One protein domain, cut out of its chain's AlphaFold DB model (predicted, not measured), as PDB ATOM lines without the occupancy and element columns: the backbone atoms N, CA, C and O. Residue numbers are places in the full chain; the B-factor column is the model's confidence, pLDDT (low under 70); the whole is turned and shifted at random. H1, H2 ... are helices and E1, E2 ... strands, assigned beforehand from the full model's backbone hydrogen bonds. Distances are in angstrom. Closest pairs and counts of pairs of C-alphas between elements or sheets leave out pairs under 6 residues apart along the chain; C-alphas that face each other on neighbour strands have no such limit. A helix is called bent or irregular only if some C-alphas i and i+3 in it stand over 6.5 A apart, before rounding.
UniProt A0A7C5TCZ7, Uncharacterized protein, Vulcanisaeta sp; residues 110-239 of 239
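Overview. This is residues 110 to 239 of the 239 residues of an uncharacterized protein of Vulcanisaeta sp (UniProt A0A7C5TCZ7). A twisted sheet of four strands has one face covered by three helices, H3, H4 and H5, with H4 in the middle of the domain. H1, the longest helix, crosses H3 and H4 beyond the sheet, and H2 packs on H1 at the side away from the strands. The 130 printed residues include five named helices and four named strands, in the order H1 H2 H3 E1 H4 E2 E3 E4 H5; the sheet runs E1 E4 E3 E2 and is mixed. The class is mixed, helices and strands; the whole is compact, with a radius of gyration of the C-alphas of 14.0 A and spans of 41 by 32 by 21 A.

Along the chain. H1, residues 110 to 128, begins at C-alpha 110 (466.503, 592.798, 396.537) and is 27.2 A long. H2 is residues 140 to 149, and H3, residues 151 to 163, is 18.2 A long. E1 is residues 166 to 169. H4, residues 172 to 182, is only just irregular: C-alphas 175 and 178 are 6.8 A apart. E2, residues 184 to 193, is 26.7 A long; E3, residues 196 to 206, 31.8 A; E4, residues 211 to 220, 28.1 A. H5, residues 230 to 238, ends at C-alpha 238 (477.366, 565.293, 385.409).

Arrangement. E2, E3 and E4 form a meander, each strand the antiparallel neighbour of the one before, in two hairpins; N 188 and O 200 are 2.7 A apart, N 201 and O 216 2.7 A. E1 is parallel to E4, with N 217 and O 167 at 2.7 A. E1, H4 and E2 form a split strand-helix-strand unit, two strands running the same way with E4 and E3 between them, and its crossover is right-handed. H3, H4 and H5 on the same face make two layers with the sheet. H3 stands up from the sheet over E4, at a height of 9.2 A. H4 and H5 touch at Cys 176 and Cys 234, C-alphas 4.9 A apart. With residues 118 to 125 alone, H1 touches H4, about perpendicular at 89 degrees; the closest C-alphas, of Val 122 and Ile 181, are 6.0 A apart. H1 touches H2 with residues 119 to 127 alone, closest at the C-alphas of Trp 123 and Ala 143, 6.2 A. Every O i to N i+4 pair is within hydrogen-bond range in H1, H2, H3 and H5, and 4 of 7 in H4.

Size, cuts and confidence. The C-alphas farthest apart, of Gly 194 and Asp 209, are 42.7 A from each other. The printed part has no cut, and the link from H1 to H2 is long, with 11 residues. The mean pLDDT of the printed part is 72.0; 52 residues are under 70, among them 140 to 155, 190 to 199 and 217 to 225.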
ATOM      1  N   GLU A 110     465.170 593.342 396.267       59.25
ATOM      2  CA  GLU A 110     466.503 592.798 396.537       59.25
ATOM      3  C   GLU A 110     466.689 591.382 395.961       59.25
ATOM      4  O   GLU A 110     467.718 591.112 395.343       59.25
ATOM      5  N   ASP A 111     465.679 590.510 396.069       57.69
ATOM      6  CA  ASP A 111     465.675 589.177 395.448       57.69
ATOM      7  C   ASP A 111     465.747 589.290 393.903       57.69
ATOM      8  O   ASP A 111     466.490 588.540 393.268       57.69
ATOM      9  N   ASP A 112     465.044 590.262 393.299       61.81
ATOM     10  CA  ASP A 112     465.027 590.481 391.839       61.81
ATOM     11  C   ASP A 112     466.362 591.012 391.299       61.81
ATOM     12  O   ASP A 112     466.913 590.457 390.346       61.81
ATOM     13  N   ASN A 113     466.931 592.045 391.926       67.62
ATOM     14  CA  ASN A 113     468.232 592.591 391.514       67.62
ATOM     15  C   ASN A 113     469.344 591.538 391.601       67.62
ATOM     16  O   ASN A 113     470.223 591.454 390.741       67.62
ATOM     17  N   THR A 114     469.283 590.721 392.645       71.19
ATOM     18  CA  THR A 114     470.215 589.624 392.875       71.19
ATOM     19  C   THR A 114     470.073 588.542 391.799       71.19
ATOM     20  O   THR A 114     471.078 588.061 391.269       71.19
ATOM     21  N   MET A 115     468.839 588.204 391.418       68.81
ATOM     22  CA  MET A 115     468.555 587.222 390.371       68.81
ATOM     23  C   MET A 115     469.069 587.672 389.002       68.81
ATOM     24  O   MET A 115     469.700 586.877 388.309       68.81
ATOM     25  N   VAL A 116     468.872 588.945 388.633       70.06
ATOM     26  CA  VAL A 116     469.388 589.496 387.365       70.06
ATOM     27  C   VAL A 116     470.908 589.362 387.293       70.06
ATOM     28  O   VAL A 116     471.428 588.856 386.304       70.06
ATOM     29  N   ARG A 117     471.628 589.713 388.367       75.56
ATOM     30  CA  ARG A 117     473.096 589.576 388.420       75.56
ATOM     31  C   ARG A 117     473.557 588.123 388.288       75.56
ATOM     32  O   ARG A 117     474.595 587.859 387.683       75.56
ATOM     33  N   ILE A 118     472.817 587.177 388.869       74.75
ATOM     34  CA  ILE A 118     473.106 585.749 388.703       74.75
ATOM     35  C   ILE A 118     472.898 585.332 387.246       74.75
ATOM     36  O   ILE A 118     473.777 584.681 386.691       74.75
ATOM     37  N   ILE A 119     471.799 585.744 386.612       71.50
ATOM     38  CA  ILE A 119     471.518 585.446 385.201       71.50
ATOM     39  C   ILE A 119     472.616 586.008 384.292       71.50
ATOM     40  O   ILE A 119     473.128 585.283 383.445       71.50
ATOM     41  N   GLU A 120     473.039 587.256 384.506       74.94
ATOM     42  CA  GLU A 120     474.140 587.880 383.756       74.94
ATOM     43  C   GLU A 120     475.453 587.097 383.902       74.94
ATOM     44  O   GLU A 120     476.176 586.897 382.927       74.94
ATOM     45  N   LYS A 121     475.759 586.605 385.110       82.38
ATOM     46  CA  LYS A 121     476.932 585.751 385.330       82.38
ATOM     47  C   LYS A 121     476.819 584.404 384.632       82.38
ATOM     48  O   LYS A 121     477.816 583.934 384.089       82.38
ATOM     49  N   VAL A 122     475.641 583.783 384.670       77.06
ATOM     50  CA  VAL A 122     475.397 582.505 383.993       77.06
ATOM     51  C   VAL A 122     475.576 582.669 382.495       77.06
ATOM     52  O   VAL A 122     476.347 581.921 381.905       77.06
ATOM     53  N   TRP A 123     474.984 583.708 381.914       78.06
ATOM     54  CA  TRP A 123     475.175 584.054 380.512       78.06
ATOM     55  C   TRP A 123     476.651 584.191 380.145       78.06
ATOM     56  O   TRP A 123     477.144 583.503 379.250       78.06
ATOM     57  N   ALA A 124     477.374 585.069 380.850       77.88
ATOM     58  CA  ALA A 124     478.777 585.341 380.557       77.88
ATOM     59  C   ALA A 124     479.629 584.073 380.692       77.88
ATOM     60  O   ALA A 124     480.492 583.805 379.864       77.88
ATOM     61  N   TYR A 125     479.358 583.242 381.701       85.31
ATOM     62  CA  TYR A 125     480.069 581.981 381.863       85.31
ATOM     63  C   TYR A 125     479.797 581.016 380.703       85.31
ATOM     64  O   TYR A 125     480.746 580.477 380.141       85.31
ATOM     65  N   LEU A 126     478.534 580.801 380.331       76.38
ATOM     66  CA  LEU A 126     478.162 579.861 379.268       76.38
ATOM     67  C   LEU A 126     478.736 580.270 377.904       76.38
ATOM     68  O   LEU A 126     479.225 579.421 377.164       76.38
ATOM     69  N   THR A 127     478.743 581.568 377.609       76.19
ATOM     70  CA  THR A 127     479.226 582.115 376.328       76.19
ATOM     71  C   THR A 127     480.749 582.280 376.258       76.19
ATOM     72  O   THR A 127     481.328 582.207 375.176       76.19
ATOM     73  N   GLU A 128     481.442 582.469 377.387       86.38
ATOM     74  CA  GLU A 128     482.907 582.627 377.402       86.38
ATOM     75  C   GLU A 128     483.661 581.334 377.736       86.38
ATOM     76  O   GLU A 128     484.756 581.091 377.223       86.38
ATOM     77  N   LYS A 129     483.116 580.527 378.652       85.00
ATOM     78  CA  LYS A 129     483.772 579.338 379.220       85.00
ATOM     79  C   LYS A 129     483.072 578.032 378.859       85.00
ATOM     80  O   LYS A 129     483.696 576.979 378.992       85.00
ATOM     81  N   GLY A 130     481.826 578.107 378.400       82.62
ATOM     82  CA  GLY A 130     481.006 576.953 378.070       82.62
ATOM     83  C   GLY A 130     480.297 576.322 379.259       82.62
ATOM     84  O   GLY A 130     480.546 576.658 380.420       82.62
ATOM     85  N   ASP A 131     479.393 575.396 378.953       82.38
ATOM     86  CA  ASP A 131     478.652 574.624 379.948       82.38
ATOM     87  C   ASP A 131     479.637 573.811 380.818       82.38
ATOM     88  O   ASP A 131     480.434 573.023 380.293       82.38
ATOM     89  N   PRO A 132     479.600 573.964 382.156       80.88
ATOM     90  CA  PRO A 132     480.434 573.195 383.075       80.88
ATOM     91  C   PRO A 132     480.390 571.668 382.918       80.88
ATOM     92  O   PRO A 132     481.331 570.988 383.343       80.88
ATOM     93  N   CYS A 133     479.306 571.127 382.362       77.38
ATOM     94  CA  CYS A 133     479.070 569.699 382.198       77.38
ATOM     95  C   CYS A 133     479.466 569.158 380.819       77.38
ATOM     96  O   CYS A 133     479.745 567.964 380.720       77.38
ATOM     97  N   SER A 134     479.572 569.995 379.783       77.00
ATOM     98  CA  SER A 134     479.961 569.559 378.428       77.00
ATOM     99  C   SER A 134     481.233 570.233 377.887       77.00
ATOM    100  O   SER A 134     481.793 569.769 376.894       77.00
ATOM    101  N   ASN A 135     481.746 571.276 378.553       73.00
ATOM    102  CA  ASN A 135     482.752 572.223 378.041       73.00
ATOM    103  C   ASN A 135     482.383 572.838 376.674       73.00
ATOM    104  O   ASN A 135     483.257 573.365 375.982       73.00
ATOM    105  N   GLU A 136     481.120 572.743 376.257       79.50
ATOM    106  CA  GLU A 136     480.633 573.316 375.009       79.50
ATOM    107  C   GLU A 136     480.367 574.800 375.221       79.50
ATOM    108  O   GLU A 136     479.607 575.182 376.110       79.50
ATOM    109  N   VAL A 137     481.038 575.638 374.432       81.88
ATOM    110  CA  VAL A 137     480.759 577.073 374.410       81.88
ATOM    111  C   VAL A 137     479.441 577.269 373.682       81.88
ATOM    112  O   VAL A 137     479.346 576.924 372.505       81.88
ATOM    113  N   LEU A 138     478.450 577.788 374.403       73.50
ATOM    114  CA  LEU A 138     477.119 578.032 373.865       73.50
ATOM    115  C   LEU A 138     477.115 579.360 373.110       73.50
ATOM    116  O   LEU A 138     477.760 580.322 373.540       73.50
ATOM    117  N   ASP A 139     476.405 579.411 371.985       72.75
ATOM    118  CA  ASP A 139     476.078 580.692 371.369       72.75
ATOM    119  C   ASP A 139     474.988 581.424 372.171       72.75
ATOM    120  O   ASP A 139     474.498 580.928 373.188       72.75
ATOM    121  N   ASP A 140     474.656 582.650 371.760       55.81
ATOM    122  CA  ASP A 140     473.700 583.483 372.493       55.81
ATOM    123  C   ASP A 140     472.316 582.814 372.593       55.81
ATOM    124  O   ASP A 140     471.696 582.871 373.653       55.81
ATOM    125  N   ASP A 141     471.837 582.155 371.531       54.38
ATOM    126  CA  ASP A 141     470.510 581.529 371.511       54.38
ATOM    127  C   ASP A 141     470.487 580.278 372.413       54.38
ATOM    128  O   ASP A 141     469.585 580.124 373.242       54.38
ATOM    129  N   ASP A 142     471.524 579.439 372.343       65.94
ATOM    130  CA  ASP A 142     471.671 578.258 373.200       65.94
ATOM    131  C   ASP A 142     471.851 578.637 374.684       65.94
ATOM    132  O   ASP A 142     471.352 577.955 375.587       65.94
ATOM    133  N   ALA A 143     472.528 579.757 374.966       56.78
ATOM    134  CA  ALA A 143     472.672 580.287 376.319       56.78
ATOM    135  C   ALA A 143     471.338 580.814 376.881       56.78
ATOM    136  O   ALA A 143     471.046 580.569 378.058       56.78
ATOM    137  N   VAL A 144     470.507 581.491 376.066       52.28
ATOM    138  CA  VAL A 144     469.128 581.872 376.451       52.28
ATOM    139  C   VAL A 144     468.341 580.629 376.842       52.28
ATOM    140  O   VAL A 144     467.732 580.606 377.913       52.28
ATOM    141  N   ASP A 145     468.345 579.613 375.981       53.38
ATOM    142  CA  ASP A 145     467.552 578.404 376.181       53.38
ATOM    143  C   ASP A 145     468.008 577.650 377.434       53.38
ATOM    144  O   ASP A 145     467.176 577.254 378.256       53.38
ATOM    145  N   CYS A 146     469.320 577.541 377.657       59.56
ATOM    146  CA  CYS A 146     469.881 576.977 378.883       59.56
ATOM    147  C   CYS A 146     469.411 577.749 380.128       59.56
ATOM    148  O   CYS A 146     468.862 577.159 381.059       59.56
ATOM    149  N   ILE A 147     469.531 579.081 380.137       53.56
ATOM    150  CA  ILE A 147     469.076 579.911 381.263       53.56
ATOM    151  C   ILE A 147     467.571 579.767 381.488       53.56
ATOM    152  O   ILE A 147     467.127 579.741 382.635       53.56
ATOM    153  N   TYR A 148     466.776 579.677 380.422       50.78
ATOM    154  CA  TYR A 148     465.334 579.488 380.524       50.78
ATOM    155  C   TYR A 148     464.985 578.136 381.158       50.78
ATOM    156  O   TYR A 148     464.117 578.068 382.033       50.78
ATOM    157  N   HIS A 149     465.684 577.072 380.759       57.03
ATOM    158  CA  HIS A 149     465.528 575.742 381.340       57.03
ATOM    159  C   HIS A 149     465.937 575.696 382.817       57.03
ATOM    160  O   HIS A 149     465.228 575.095 383.624       57.03
ATOM    161  N   GLU A 150     466.998 576.416 383.183       62.97
ATOM    162  CA  GLU A 150     467.568 576.432 384.535       62.97
ATOM    163  C   GLU A 150     467.051 577.580 385.421       62.97
ATOM    164  O   GLU A 150     467.485 577.768 386.564       62.97
ATOM    165  N   PHE A 151     466.090 578.365 384.930       55.34
ATOM    166  CA  PHE A 151     465.601 579.572 385.603       55.34
ATOM    167  C   PHE A 151     465.055 579.287 387.009       55.34
ATOM    168  O   PHE A 151     465.187 580.096 387.934       55.34
ATOM    169  N   PHE A 152     464.434 578.121 387.189       60.19
ATOM    170  CA  PHE A 152     463.895 577.702 388.478       60.19
ATOM    171  C   PHE A 152     464.999 577.463 389.516       60.19
ATOM    172  O   PHE A 152     464.889 577.937 390.650       60.19
ATOM    173  N   ASP A 153     466.085 576.811 389.110       69.69
ATOM    174  CA  ASP A 153     467.249 576.541 389.950       69.69
ATOM    175  C   ASP A 153     467.976 577.833 390.320       69.69
ATOM    176  O   ASP A 153     468.275 578.071 391.496       69.69
ATOM    177  N   ILE A 154     468.147 578.733 389.346       65.44
ATOM    178  CA  ILE A 154     468.665 580.091 389.559       65.44
ATOM    179  C   ILE A 154     467.857 580.821 390.630       65.44
ATOM    180  O   ILE A 154     468.416 581.382 391.580       65.44
ATOM    181  N   ARG A 155     466.529 580.777 390.529       67.62
ATOM    182  CA  ARG A 155     465.635 581.430 391.484       67.62
ATOM    183  C   ARG A 155     465.712 580.817 392.884       67.62
ATOM    184  O   ARG A 155     465.725 581.560 393.873       67.62
ATOM    185  N   ILE A 156     465.759 579.487 392.992       71.31
ATOM    186  CA  ILE A 156     465.894 578.790 394.281       71.31
ATOM    187  C   ILE A 156     467.210 579.167 394.955       71.31
ATOM    188  O   ILE A 156     467.215 579.526 396.137       71.31
ATOM    189  N   LEU A 157     468.314 579.119 394.207       77.81
ATOM    190  CA  LEU A 157     469.632 579.445 394.733       77.81
ATOM    191  C   LEU A 157     469.711 580.905 395.177       77.81
ATOM    192  O   LEU A 157     470.181 581.180 396.279       77.81
ATOM    193  N   THR A 158     469.183 581.823 394.366       74.38
ATOM    194  CA  THR A 158     469.093 583.253 394.699       74.38
ATOM    195  C   THR A 158     468.383 583.458 396.033       74.38
ATOM    196  O   THR A 158     468.924 584.081 396.943       74.38
ATOM    197  N   THR A 159     467.202 582.855 396.189       72.50
ATOM    198  CA  THR A 159     466.413 582.968 397.423       72.50
ATOM    199  C   THR A 159     467.191 582.425 398.623       72.50
ATOM    200  O   THR A 159     467.184 583.024 399.701       72.50
ATOM    201  N   ALA A 160     467.897 581.304 398.450       72.94
ATOM    202  CA  ALA A 160     468.702 580.733 399.521       72.94
ATOM    203  C   ALA A 160     469.881 581.622 399.920       72.94
ATOM    204  O   ALA A 160     470.166 581.740 401.110       72.94
ATOM    205  N   LEU A 161     470.530 582.261 398.947       77.75
ATOM    206  CA  LEU A 161     471.660 583.161 399.161       77.75
ATOM    207  C   LEU A 161     471.251 584.449 399.875       77.75
ATOM    208  O   LEU A 161     471.919 584.842 400.829       77.75
ATOM    209  N   VAL A 162     470.151 585.076 399.450       75.38
ATOM    210  CA  VAL A 162     469.649 586.322 400.057       75.38
ATOM    211  C   VAL A 162     469.153 586.068 401.479       75.38
ATOM    212  O   VAL A 162     469.400 586.857 402.389       75.38
ATOM    213  N   ARG A 163     468.478 584.937 401.704       70.81
ATOM    214  CA  ARG A 163     467.796 584.662 402.977       70.81
ATOM    215  C   ARG A 163     468.577 583.764 403.933       70.81
ATOM    216  O   ARG A 163     468.087 583.467 405.022       70.81
ATOM    217  N   GLY A 164     469.770 583.316 403.541       67.88
ATOM    218  CA  GLY A 164     470.606 582.410 404.333       67.88
ATOM    219  C   GLY A 164     469.948 581.051 404.593       67.88
ATOM    220  O   GLY A 164     470.105 580.478 405.675       67.88
ATOM    221  N   TRP A 165     469.158 580.553 403.639       69.62
ATOM    222  CA  TRP A 165     468.457 579.275 403.779       69.62
ATOM    223  C   TRP A 165     469.362 578.085 403.482       69.62
ATOM    224  O   TRP A 165     470.438 578.196 402.891       69.62
ATOM    225  N   ARG A 166     468.887 576.910 403.902       61.81
ATOM    226  CA  ARG A 166     469.508 575.629 403.572       61.81
ATOM    227  C   ARG A 166     468.719 574.959 402.457       61.81
ATOM    228  O   ARG A 166     467.496 574.850 402.535       61.81
ATOM    229  N   LEU A 167     469.421 574.488 401.439       64.50
ATOM    230  CA  LEU A 167     468.834 573.766 400.314       64.50
ATOM    231  C   LEU A 167     469.148 572.278 400.452       64.50
ATOM    232  O   LEU A 167     470.250 571.933 400.851       64.50
ATOM    233  N   ILE A 168     468.216 571.390 400.125       56.56
ATOM    234  CA  ILE A 168     468.471 569.955 399.962       56.56
ATOM    235  C   ILE A 168     467.993 569.565 398.571       56.56
ATOM    236  O   ILE A 168     466.823 569.755 398.236       56.56
ATOM    237  N   THR A 169     468.886 569.000 397.767       63.44
ATOM    238  CA  THR A 169     468.583 568.639 396.383       63.44
ATOM    239  C   THR A 169     469.306 567.359 395.957       63.44
ATOM    240  O   THR A 169     470.290 566.935 396.570       63.44
ATOM    241  N   THR A 170     468.783 566.716 394.920       61.22
ATOM    242  CA  THR A 170     469.471 565.676 394.139       61.22
ATOM    243  C   THR A 170     470.035 566.241 392.839       61.22
ATOM    244  O   THR A 170     470.774 565.539 392.149       61.22
ATOM    245  N   ASP A 171     469.682 567.484 392.509       72.88
ATOM    246  CA  ASP A 171     470.112 568.156 391.298       72.88
ATOM    247  C   ASP A 171     471.582 568.581 391.397       72.88
ATOM    248  O   ASP A 171     471.998 569.348 392.272       72.88
ATOM    249  N   CYS A 172     472.378 568.027 390.488       77.38
ATOM    250  CA  CYS A 172     473.794 568.315 390.340       77.38
ATOM    251  C   CYS A 172     474.047 569.753 389.882       77.38
ATOM    252  O   CYS A 172     475.025 570.369 390.317       77.38
ATOM    253  N   TRP A 173     473.185 570.265 389.003       82.62
ATOM    254  CA  TRP A 173     473.294 571.597 388.447       82.62
ATOM    255  C   TRP A 173     473.112 572.629 389.554       82.62
ATOM    256  O   TRP A 173     474.071 573.327 389.889       82.62
ATOM    257  N   LEU A 174     471.964 572.615 390.235       82.38
ATOM    258  CA  LEU A 174     471.684 573.497 391.373       82.38
ATOM    259  C   LEU A 174     472.742 573.412 392.481       82.38
ATOM    260  O   LEU A 174     473.112 574.430 393.067       82.38
ATOM    261  N   ALA A 175     473.209 572.203 392.812       77.56
ATOM    262  CA  ALA A 175     474.084 572.014 393.964       77.56
ATOM    263  C   ALA A 175     475.567 572.252 393.697       77.56
ATOM    264  O   ALA A 175     476.284 572.588 394.637       77.56
ATOM    265  N   CYS A 176     476.044 572.028 392.472       86.69
ATOM    266  CA  CYS A 176     477.474 572.064 392.173       86.69
ATOM    267  C   CYS A 176     477.828 572.917 390.953       86.69
ATOM    268  O   CYS A 176     478.807 573.656 391.034       86.69
ATOM    269  N   CYS A 177     477.066 572.868 389.860       88.00
ATOM    270  CA  CYS A 177     477.429 573.574 388.624       88.00
ATOM    271  C   CYS A 177     477.005 575.049 388.627       88.00
ATOM    272  O   CYS A 177     477.802 575.929 388.325       88.00
ATOM    273  N   LEU A 178     475.792 575.361 389.066       88.00
ATOM    274  CA  LEU A 178     475.360 576.744 389.201       88.00
ATOM    275  C   LEU A 178     476.204 577.518 390.244       88.00
ATOM    276  O   LEU A 178     476.626 578.640 389.957       88.00
ATOM    277  N   PRO A 179     476.567 576.935 391.406       88.38
ATOM    278  CA  PRO A 179     477.469 577.577 392.359       88.38
ATOM    279  C   PRO A 179     478.860 577.958 391.829       88.38
ATOM    280  O   PRO A 179     479.345 579.024 392.200       88.38
ATOM    281  N   ILE A 180     479.494 577.150 390.963       88.44
ATOM    282  CA  ILE A 180     480.809 577.501 390.373       88.44
ATOM    283  C   ILE A 180     480.721 578.643 389.361       88.44
ATOM    284  O   ILE A 180     481.697 579.359 389.148       88.44
ATOM    285  N   ILE A 181     479.559 578.807 388.731       86.38
ATOM    286  CA  ILE A 181     479.313 579.876 387.768       86.38
ATOM    287  C   ILE A 181     479.215 581.215 388.503       86.38
ATOM    288  O   ILE A 181     479.804 582.219 388.093       86.38
ATOM    289  N   ILE A 182     478.478 581.243 389.616       86.38
ATOM    290  CA  ILE A 182     478.162 582.499 390.299       86.38
ATOM    291  C   ILE A 182     479.223 582.914 391.324       86.38
ATOM    292  O   ILE A 182     479.402 584.116 391.554       86.38
ATOM    293  N   GLY A 183     479.954 581.970 391.920       82.62
ATOM    294  CA  GLY A 183     480.910 582.253 392.987       82.62
ATOM    295  C   GLY A 183     481.769 581.053 393.372       82.62
ATOM    296  O   GLY A 183     482.158 580.253 392.527       82.62
ATOM    297  N   ASP A 184     482.083 580.955 394.663       80.94
ATOM    298  CA  ASP A 184     482.872 579.851 395.197       80.94
ATOM    299  C   ASP A 184     481.954 578.761 395.745       80.94
ATOM    300  O   ASP A 184     481.061 579.025 396.556       80.94
ATOM    301  N   ALA A 185     482.232 577.524 395.341       83.88
ATOM    302  CA  ALA A 185     481.546 576.331 395.808       83.88
ATOM    303  C   ALA A 185     482.546 575.381 396.470       83.88
ATOM    304  O   ALA A 185     483.464 574.865 395.821       83.88
ATOM    305  N   VAL A 186     482.360 575.141 397.768       87.31
ATOM    306  CA  VAL A 186     483.228 574.268 398.565       87.31
ATOM    307  C   VAL A 186     482.436 573.033 398.992       87.31
ATOM    308  O   VAL A 186     481.693 573.086 399.975       87.31
ATOM    309  N   PRO A 187     482.554 571.915 398.254       86.31
ATOM    310  CA  PRO A 187     481.911 570.673 398.637       86.31
ATOM    311  C   PRO A 187     482.641 570.020 399.814       86.31
ATOM    312  O   PRO A 187     483.868 570.013 399.911       86.31
ATOM    313  N   ARG A 188     481.860 569.405 400.696       82.25
ATOM    314  CA  ARG A 188     482.321 568.611 401.827       82.25
ATOM    315  C   ARG A 188     481.475 567.355 401.931       82.25
ATOM    316  O   ARG A 188     480.270 567.436 402.165       82.25
ATOM    317  N   LEU A 189     482.097 566.183 401.815       76.06
ATOM    318  CA  LEU A 189     481.405 564.928 402.096       76.06
ATOM    319  C   LEU A 189     481.040 564.873 403.582       76.06
ATOM    320  O   LEU A 189     481.915 564.845 404.448       76.06
ATOM    321  N   LEU A 190     479.744 564.834 403.881       61.19
ATOM    322  CA  LEU A 190     479.264 564.650 405.247       61.19
ATOM    323  C   LEU A 190     479.198 563.174 405.604       61.19
ATOM    324  O   LEU A 190     479.585 562.768 406.704       61.19
ATOM    325  N   ARG A 191     478.629 562.371 404.698       54.72
ATOM    326  CA  ARG A 191     478.380 560.955 404.959       54.72
ATOM    327  C   ARG A 191     478.105 560.162 403.689       54.72
ATOM    328  O   ARG A 191     477.481 560.657 402.755       54.72
ATOM    329  N   THR A 192     478.472 558.887 403.735       51.41
ATOM    330  CA  THR A 192     478.149 557.881 402.720       51.41
ATOM    331  C   THR A 192     477.234 556.806 403.308       51.41
ATOM    332  O   THR A 192     477.492 556.272 404.386       51.41
ATOM    333  N   TYR A 193     476.172 556.467 402.582       46.06
ATOM    334  CA  TYR A 193     475.184 555.437 402.899       46.06
ATOM    335  C   TYR A 193     475.131 554.383 401.778       46.06
ATOM    336  O   TYR A 193     474.253 554.382 400.906       46.06
ATOM    337  N   GLY A 194     476.080 553.445 401.794       57.94
ATOM    338  CA  GLY A 194     476.262 552.486 400.701       57.94
ATOM    339  C   GLY A 194     476.762 553.197 399.442       57.94
ATOM    340  O   GLY A 194     477.869 553.711 399.453       57.94
ATOM    341  N   ILE A 195     475.948 553.244 398.382       53.50
ATOM    342  CA  ILE A 195     476.280 553.949 397.126       53.50
ATOM    343  C   ILE A 195     475.792 555.407 397.091       53.50
ATOM    344  O   ILE A 195     475.962 556.073 396.081       53.50
ATOM    345  N   ILE A 196     475.122 555.883 398.146       51.16
ATOM    346  CA  ILE A 196     474.571 557.244 398.214       51.16
ATOM    347  C   ILE A 196     475.510 558.109 399.049       51.16
ATOM    348  O   ILE A 196     475.823 557.746 400.180       51.16
ATOM    349  N   ASN A 197     475.903 559.260 398.525       56.31
ATOM    350  CA  ASN A 197     476.719 560.255 399.202       56.31
ATOM    351  C   ASN A 197     475.884 561.493 399.525       56.31
ATOM    352  O   ASN A 197     475.018 561.893 398.747       56.31
ATOM    353  N   VAL A 198     476.149 562.077 400.691       58.06
ATOM    354  CA  VAL A 198     475.568 563.343 401.132       58.06
ATOM    355  C   VAL A 198     476.700 564.347 401.268       58.06
ATOM    356  O   VAL A 198     477.549 564.207 402.154       58.06
ATOM    357  N   TYR A 199     476.701 565.344 400.393       63.84
ATOM    358  CA  TYR A 199     477.628 566.467 400.436       63.84
ATOM    359  C   TYR A 199     476.926 567.688 401.000       63.84
ATOM    360  O   TYR A 199     475.743 567.889 400.756       63.84
ATOM    361  N   GLU A 200     477.661 568.510 401.731       78.44
ATOM    362  CA  GLU A 200     477.319 569.910 401.931       78.44
ATOM    363  C   GLU A 200     478.184 570.729 400.985       78.44
ATOM    364  O   GLU A 200     479.402 570.575 400.977       78.44
ATOM    365  N   VAL A 201     477.560 571.572 400.181       83.75
ATOM    366  CA  VAL A 201     478.216 572.531 399.309       83.75
ATOM    367  C   VAL A 201     477.976 573.899 399.910       83.75
ATOM    368  O   VAL A 201     476.847 574.395 399.947       83.75
ATOM    369  N   GLU A 202     479.043 574.475 400.446       87.25
ATOM    370  CA  GLU A 202     479.025 575.854 400.903       87.25
ATOM    371  C   GLU A 202     479.174 576.764 399.686       87.25
ATOM    372  O   GLU A 202     480.150 576.639 398.940       87.25
ATOM    373  N   VAL A 203     478.205 577.655 399.483       87.69
ATOM    374  CA  VAL A 203     478.214 578.624 398.388       87.69
ATOM    375  C   VAL A 203     478.444 580.000 398.967       87.69
ATOM    376  O   VAL A 203     477.681 580.460 399.821       87.69
ATOM    377  N   ARG A 204     479.494 580.663 398.490       84.94
ATOM    378  CA  ARG A 204     479.795 582.053 398.823       84.94
ATOM    379  C   ARG A 204     479.764 582.875 397.558       84.94
ATOM    380  O   ARG A 204     480.453 582.570 396.585       84.94
ATOM    381  N   TRP A 205     478.997 583.951 397.596       84.38
ATOM    382  CA  TRP A 205     478.902 584.855 396.470       84.38
ATOM    383  C   TRP A 205     478.908 586.298 396.948       84.38
ATOM    384  O   TRP A 205     478.215 586.673 397.889       84.38
ATOM    385  N   ASN A 206     479.739 587.107 396.301       80.12
ATOM    386  CA  ASN A 206     479.751 588.541 396.510       80.12
ATOM    387  C   ASN A 206     478.789 589.175 395.504       80.12
ATOM    388  O   ASN A 206     479.103 589.251 394.313       80.12
ATOM    389  N   ALA A 207     477.628 589.600 395.995       67.56
ATOM    390  CA  ALA A 207     476.594 590.223 395.181       67.56
ATOM    391  C   ALA A 207     476.938 591.679 394.809       67.56
ATOM    392  O   ALA A 207     476.275 592.248 393.951       67.56
ATOM    393  N   GLY A 208     478.002 592.264 395.379       67.94
ATOM    394  CA  GLY A 208     478.472 593.635 395.128       67.94
ATOM    395  C   GLY A 208     478.071 594.635 396.220       67.94
ATOM    396  O   GLY A 208     478.818 595.564 396.509       67.94
ATOM    397  N   ASP A 209     476.937 594.405 396.871       64.31
ATOM    398  CA  ASP A 209     476.402 595.122 398.038       64.31
ATOM    399  C   ASP A 209     476.642 594.369 399.361       64.31
ATOM    400  O   ASP A 209     476.569 594.962 400.437       64.31
ATOM    401  N   GLY A 210     477.005 593.085 399.295       69.81
ATOM    402  CA  GLY A 210     477.336 592.268 400.456       69.81
ATOM    403  C   GLY A 210     477.816 590.862 400.092       69.81
ATOM    404  O   GLY A 210     477.750 590.425 398.941       69.81
ATOM    405  N   LEU A 211     478.326 590.145 401.099       77.38
ATOM    406  CA  LEU A 211     478.667 588.728 400.979       77.38
ATOM    407  C   LEU A 211     477.431 587.882 401.310       77.38
ATOM    408  O   LEU A 211     477.014 587.827 402.468       77.38
ATOM    409  N   CYS A 212     476.885 587.201 400.306       81.56
ATOM    410  CA  CYS A 212     475.817 586.221 400.453       81.56
ATOM    411  C   CYS A 212     476.400 584.820 400.676       81.56
ATOM    412  O   CYS A 212     477.466 584.471 400.152       81.56
ATOM    413  N   HIS A 213     475.683 584.001 401.443       84.25
ATOM    414  CA  HIS A 213     476.093 582.636 401.750       84.25
ATOM    415  C   HIS A 213     474.885 581.702 401.853       84.25
ATOM    416  O   HIS A 213     473.900 582.026 402.518       84.25
ATOM    417  N   ALA A 214     475.008 580.509 401.272       79.44
ATOM    418  CA  ALA A 214     474.036 579.426 401.396       79.44
ATOM    419  C   ALA A 214     474.740 578.079 401.607       79.44
ATOM    420  O   ALA A 214     475.869 577.868 401.164       79.44
ATOM    421  N   SER A 215     474.046 577.144 402.260       75.12
ATOM    422  CA  SER A 215     474.496 575.751 402.379       75.12
ATOM    423  C   SER A 215     473.529 574.839 401.632       75.12
ATOM    424  O   SER A 215     472.337 574.801 401.950       75.12
ATOM    425  N   ILE A 216     474.044 574.102 400.651       76.62
ATOM    426  CA  ILE A 216     473.270 573.170 399.828       76.62
ATOM    427  C   ILE A 216     473.682 571.744 400.173       76.62
ATOM    428  O   ILE A 216     474.850 571.388 400.080       76.62
ATOM    429  N   TYR A 217     472.739 570.896 400.549       65.88
ATOM    430  CA  TYR A 217     472.971 569.483 400.782       65.88
ATOM    431  C   TYR A 217     472.620 568.692 399.523       65.88
ATOM    432  O   TYR A 217     471.446 568.535 399.188       65.88
ATOM    433  N   LEU A 218     473.642 568.182 398.839       67.12
ATOM    434  CA  LEU A 218     473.490 567.320 397.674       67.12
ATOM    435  C   LEU A 218     473.417 565.860 398.113       67.12
ATOM    436  O   LEU A 218     474.366 565.332 398.700       67.12
ATOM    437  N   ILE A 219     472.320 565.188 397.781       59.75
ATOM    438  CA  ILE A 219     472.163 563.743 397.950       59.75
ATOM    439  C   ILE A 219     472.313 563.099 396.577       59.75
ATOM    440  O   ILE A 219     471.482 563.302 395.702       59.75
ATOM    441  N   THR A 220     473.358 562.305 396.364       58.81
ATOM    442  CA  THR A 220     473.633 561.741 395.035       58.81
ATOM    443  C   THR A 220     474.224 560.344 395.111       58.81
ATOM    444  O   THR A 220     475.013 560.024 395.996       58.81
ATOM    445  N   GLY A 221     473.835 559.486 394.166       57.78
ATOM    446  CA  GLY A 221     474.489 558.194 393.938       57.78
ATOM    447  C   GLY A 221     475.529 558.215 392.817       57.78
ATOM    448  O   GLY A 221     476.123 557.178 392.545       57.78
ATOM    449  N   LYS A 222     475.698 559.360 392.136       56.97
ATOM    450  CA  LYS A 222     476.566 559.506 390.957       56.97
ATOM    451  C   LYS A 222     477.985 559.927 391.329       56.97
ATOM    452  O   LYS A 222     478.945 559.361 390.822       56.97
ATOM    453  N   VAL A 223     478.117 560.873 392.262       55.97
ATOM    454  CA  VAL A 223     479.421 561.410 392.671       55.97
ATOM    455  C   VAL A 223     480.152 560.382 393.529       55.97
ATOM    456  O   VAL A 223     479.838 560.224 394.712       55.97
ATOM    457  N   ALA A 224     481.131 559.694 392.947       53.62
ATOM    458  CA  ALA A 224     482.057 558.826 393.666       53.62
ATOM    459  C   ALA A 224     483.269 559.632 394.171       53.62
ATOM    460  O   ALA A 224     483.911 560.338 393.398       53.62
ATOM    461  N   GLY A 225     483.616 559.504 395.456       64.12
ATOM    462  CA  GLY A 225     484.835 560.088 396.032       64.12
ATOM    463  C   GLY A 225     484.590 561.257 396.990       64.12
ATOM    464  O   GLY A 225     483.547 561.341 397.625       64.12
ATOM    465  N   ASN A 226     485.594 562.119 397.148       75.69
ATOM    466  CA  ASN A 226     485.553 563.276 398.047       75.69
ATOM    467  C   ASN A 226     486.014 564.529 397.275       75.69
ATOM    468  O   ASN A 226     487.181 564.907 397.411       75.69
ATOM    469  N   PRO A 227     485.166 565.110 396.397       79.44
ATOM    470  CA  PRO A 227     485.499 566.338 395.685       79.44
ATOM    471  C   PRO A 227     485.890 567.425 396.684       79.44
ATOM    472  O   PRO A 227     485.244 567.603 397.713       79.44
ATOM    473  N   THR A 228     486.968 568.131 396.364       81.19
ATOM    474  CA  THR A 228     487.523 569.217 397.188       81.19
ATOM    475  C   THR A 228     487.255 570.598 396.593       81.19
ATOM    476  O   THR A 228     487.472 571.603 397.263       81.19
ATOM    477  N   THR A 229     486.759 570.651 395.353       86.06
ATOM    478  CA  THR A 229     486.372 571.879 394.645       86.06
ATOM    479  C   THR A 229     485.006 571.713 393.976       86.06
ATOM    480  O   THR A 229     484.608 570.594 393.636       86.06
ATOM    481  N   GLY A 230     484.288 572.819 393.760       82.81
ATOM    482  CA  GLY A 230     483.008 572.814 393.048       82.81
ATOM    483  C   GLY A 230     483.096 572.210 391.644       82.81
ATOM    484  O   GLY A 230     482.245 571.407 391.278       82.81
ATOM    485  N   GLU A 231     484.171 572.491 390.899       86.31
ATOM    486  CA  GLU A 231     484.409 571.903 389.571       86.31
ATOM    487  C   GLU A 231     484.516 570.374 389.628       86.31
ATOM    488  O   GLU A 231     483.933 569.672 388.803       86.31
ATOM    489  N   GLN A 232     485.231 569.841 390.628       86.38
ATOM    490  CA  GLN A 232     485.319 568.397 390.843       86.38
ATOM    491  C   GLN A 232     483.950 567.807 391.189       86.38
ATOM    492  O   GLN A 232     483.635 566.721 390.708       86.38
ATOM    493  N   CYS A 233     483.137 568.507 391.992       85.88
ATOM    494  CA  CYS A 233     481.773 568.063 392.277       85.88
ATOM    495  C   CYS A 233     480.912 568.050 391.009       85.88
ATOM    496  O   CYS A 233     480.307 567.024 390.711       85.88
ATOM    497  N   CYS A 234     480.876 569.157 390.261       86.31
ATOM    498  CA  CYS A 234     480.047 569.302 389.066       86.31
ATOM    499  C   CYS A 234     480.391 568.223 388.029       86.31
ATOM    500  O   CYS A 234     479.516 567.448 387.646       86.31
ATOM    501  N   ARG A 235     481.680 568.049 387.694       83.56
ATOM    502  CA  ARG A 235     482.130 566.993 386.768       83.56
ATOM    503  C   ARG A 235     481.758 565.594 387.250       83.56
ATOM    504  O   ARG A 235     481.198 564.813 386.493       83.56
ATOM    505  N   ALA A 236     482.011 565.284 388.521       77.50
ATOM    506  CA  ALA A 236     481.682 563.970 389.073       77.50
ATOM    507  C   ALA A 236     480.167 563.695 389.136       77.50
ATOM    508  O   ALA A 236     479.762 562.539 389.262       77.50
ATOM    509  N   CYS A 237     479.331 564.734 389.101       73.88
ATOM    510  CA  CYS A 237     477.877 564.614 389.165       73.88
ATOM    511  C   CYS A 237     477.245 564.537 387.766       73.88
ATOM    512  O   CYS A 237     476.299 563.767 387.571       73.88
ATOM    513  N   CYS A 238     477.799 565.283 386.804       73.75
ATOM    514  CA  CYS A 238     477.366 565.293 385.409       73.75
ATOM    515  C   CYS A 238     477.801 564.039 384.626       73.75
ATOM    516  O   CYS A 238     476.995 563.533 383.846       73.75
ATOM    517  N   GLY A 239     478.970 563.457 384.937       59.75
ATOM    518  CA  GLY A 239     479.457 562.208 384.331       59.75
ATOM    519  C   GLY A 239     480.578 562.431 383.334       59.75
ATOM    520  O   GLY A 239     480.274 562.870 382.210       59.75
TER     521      GLY A 239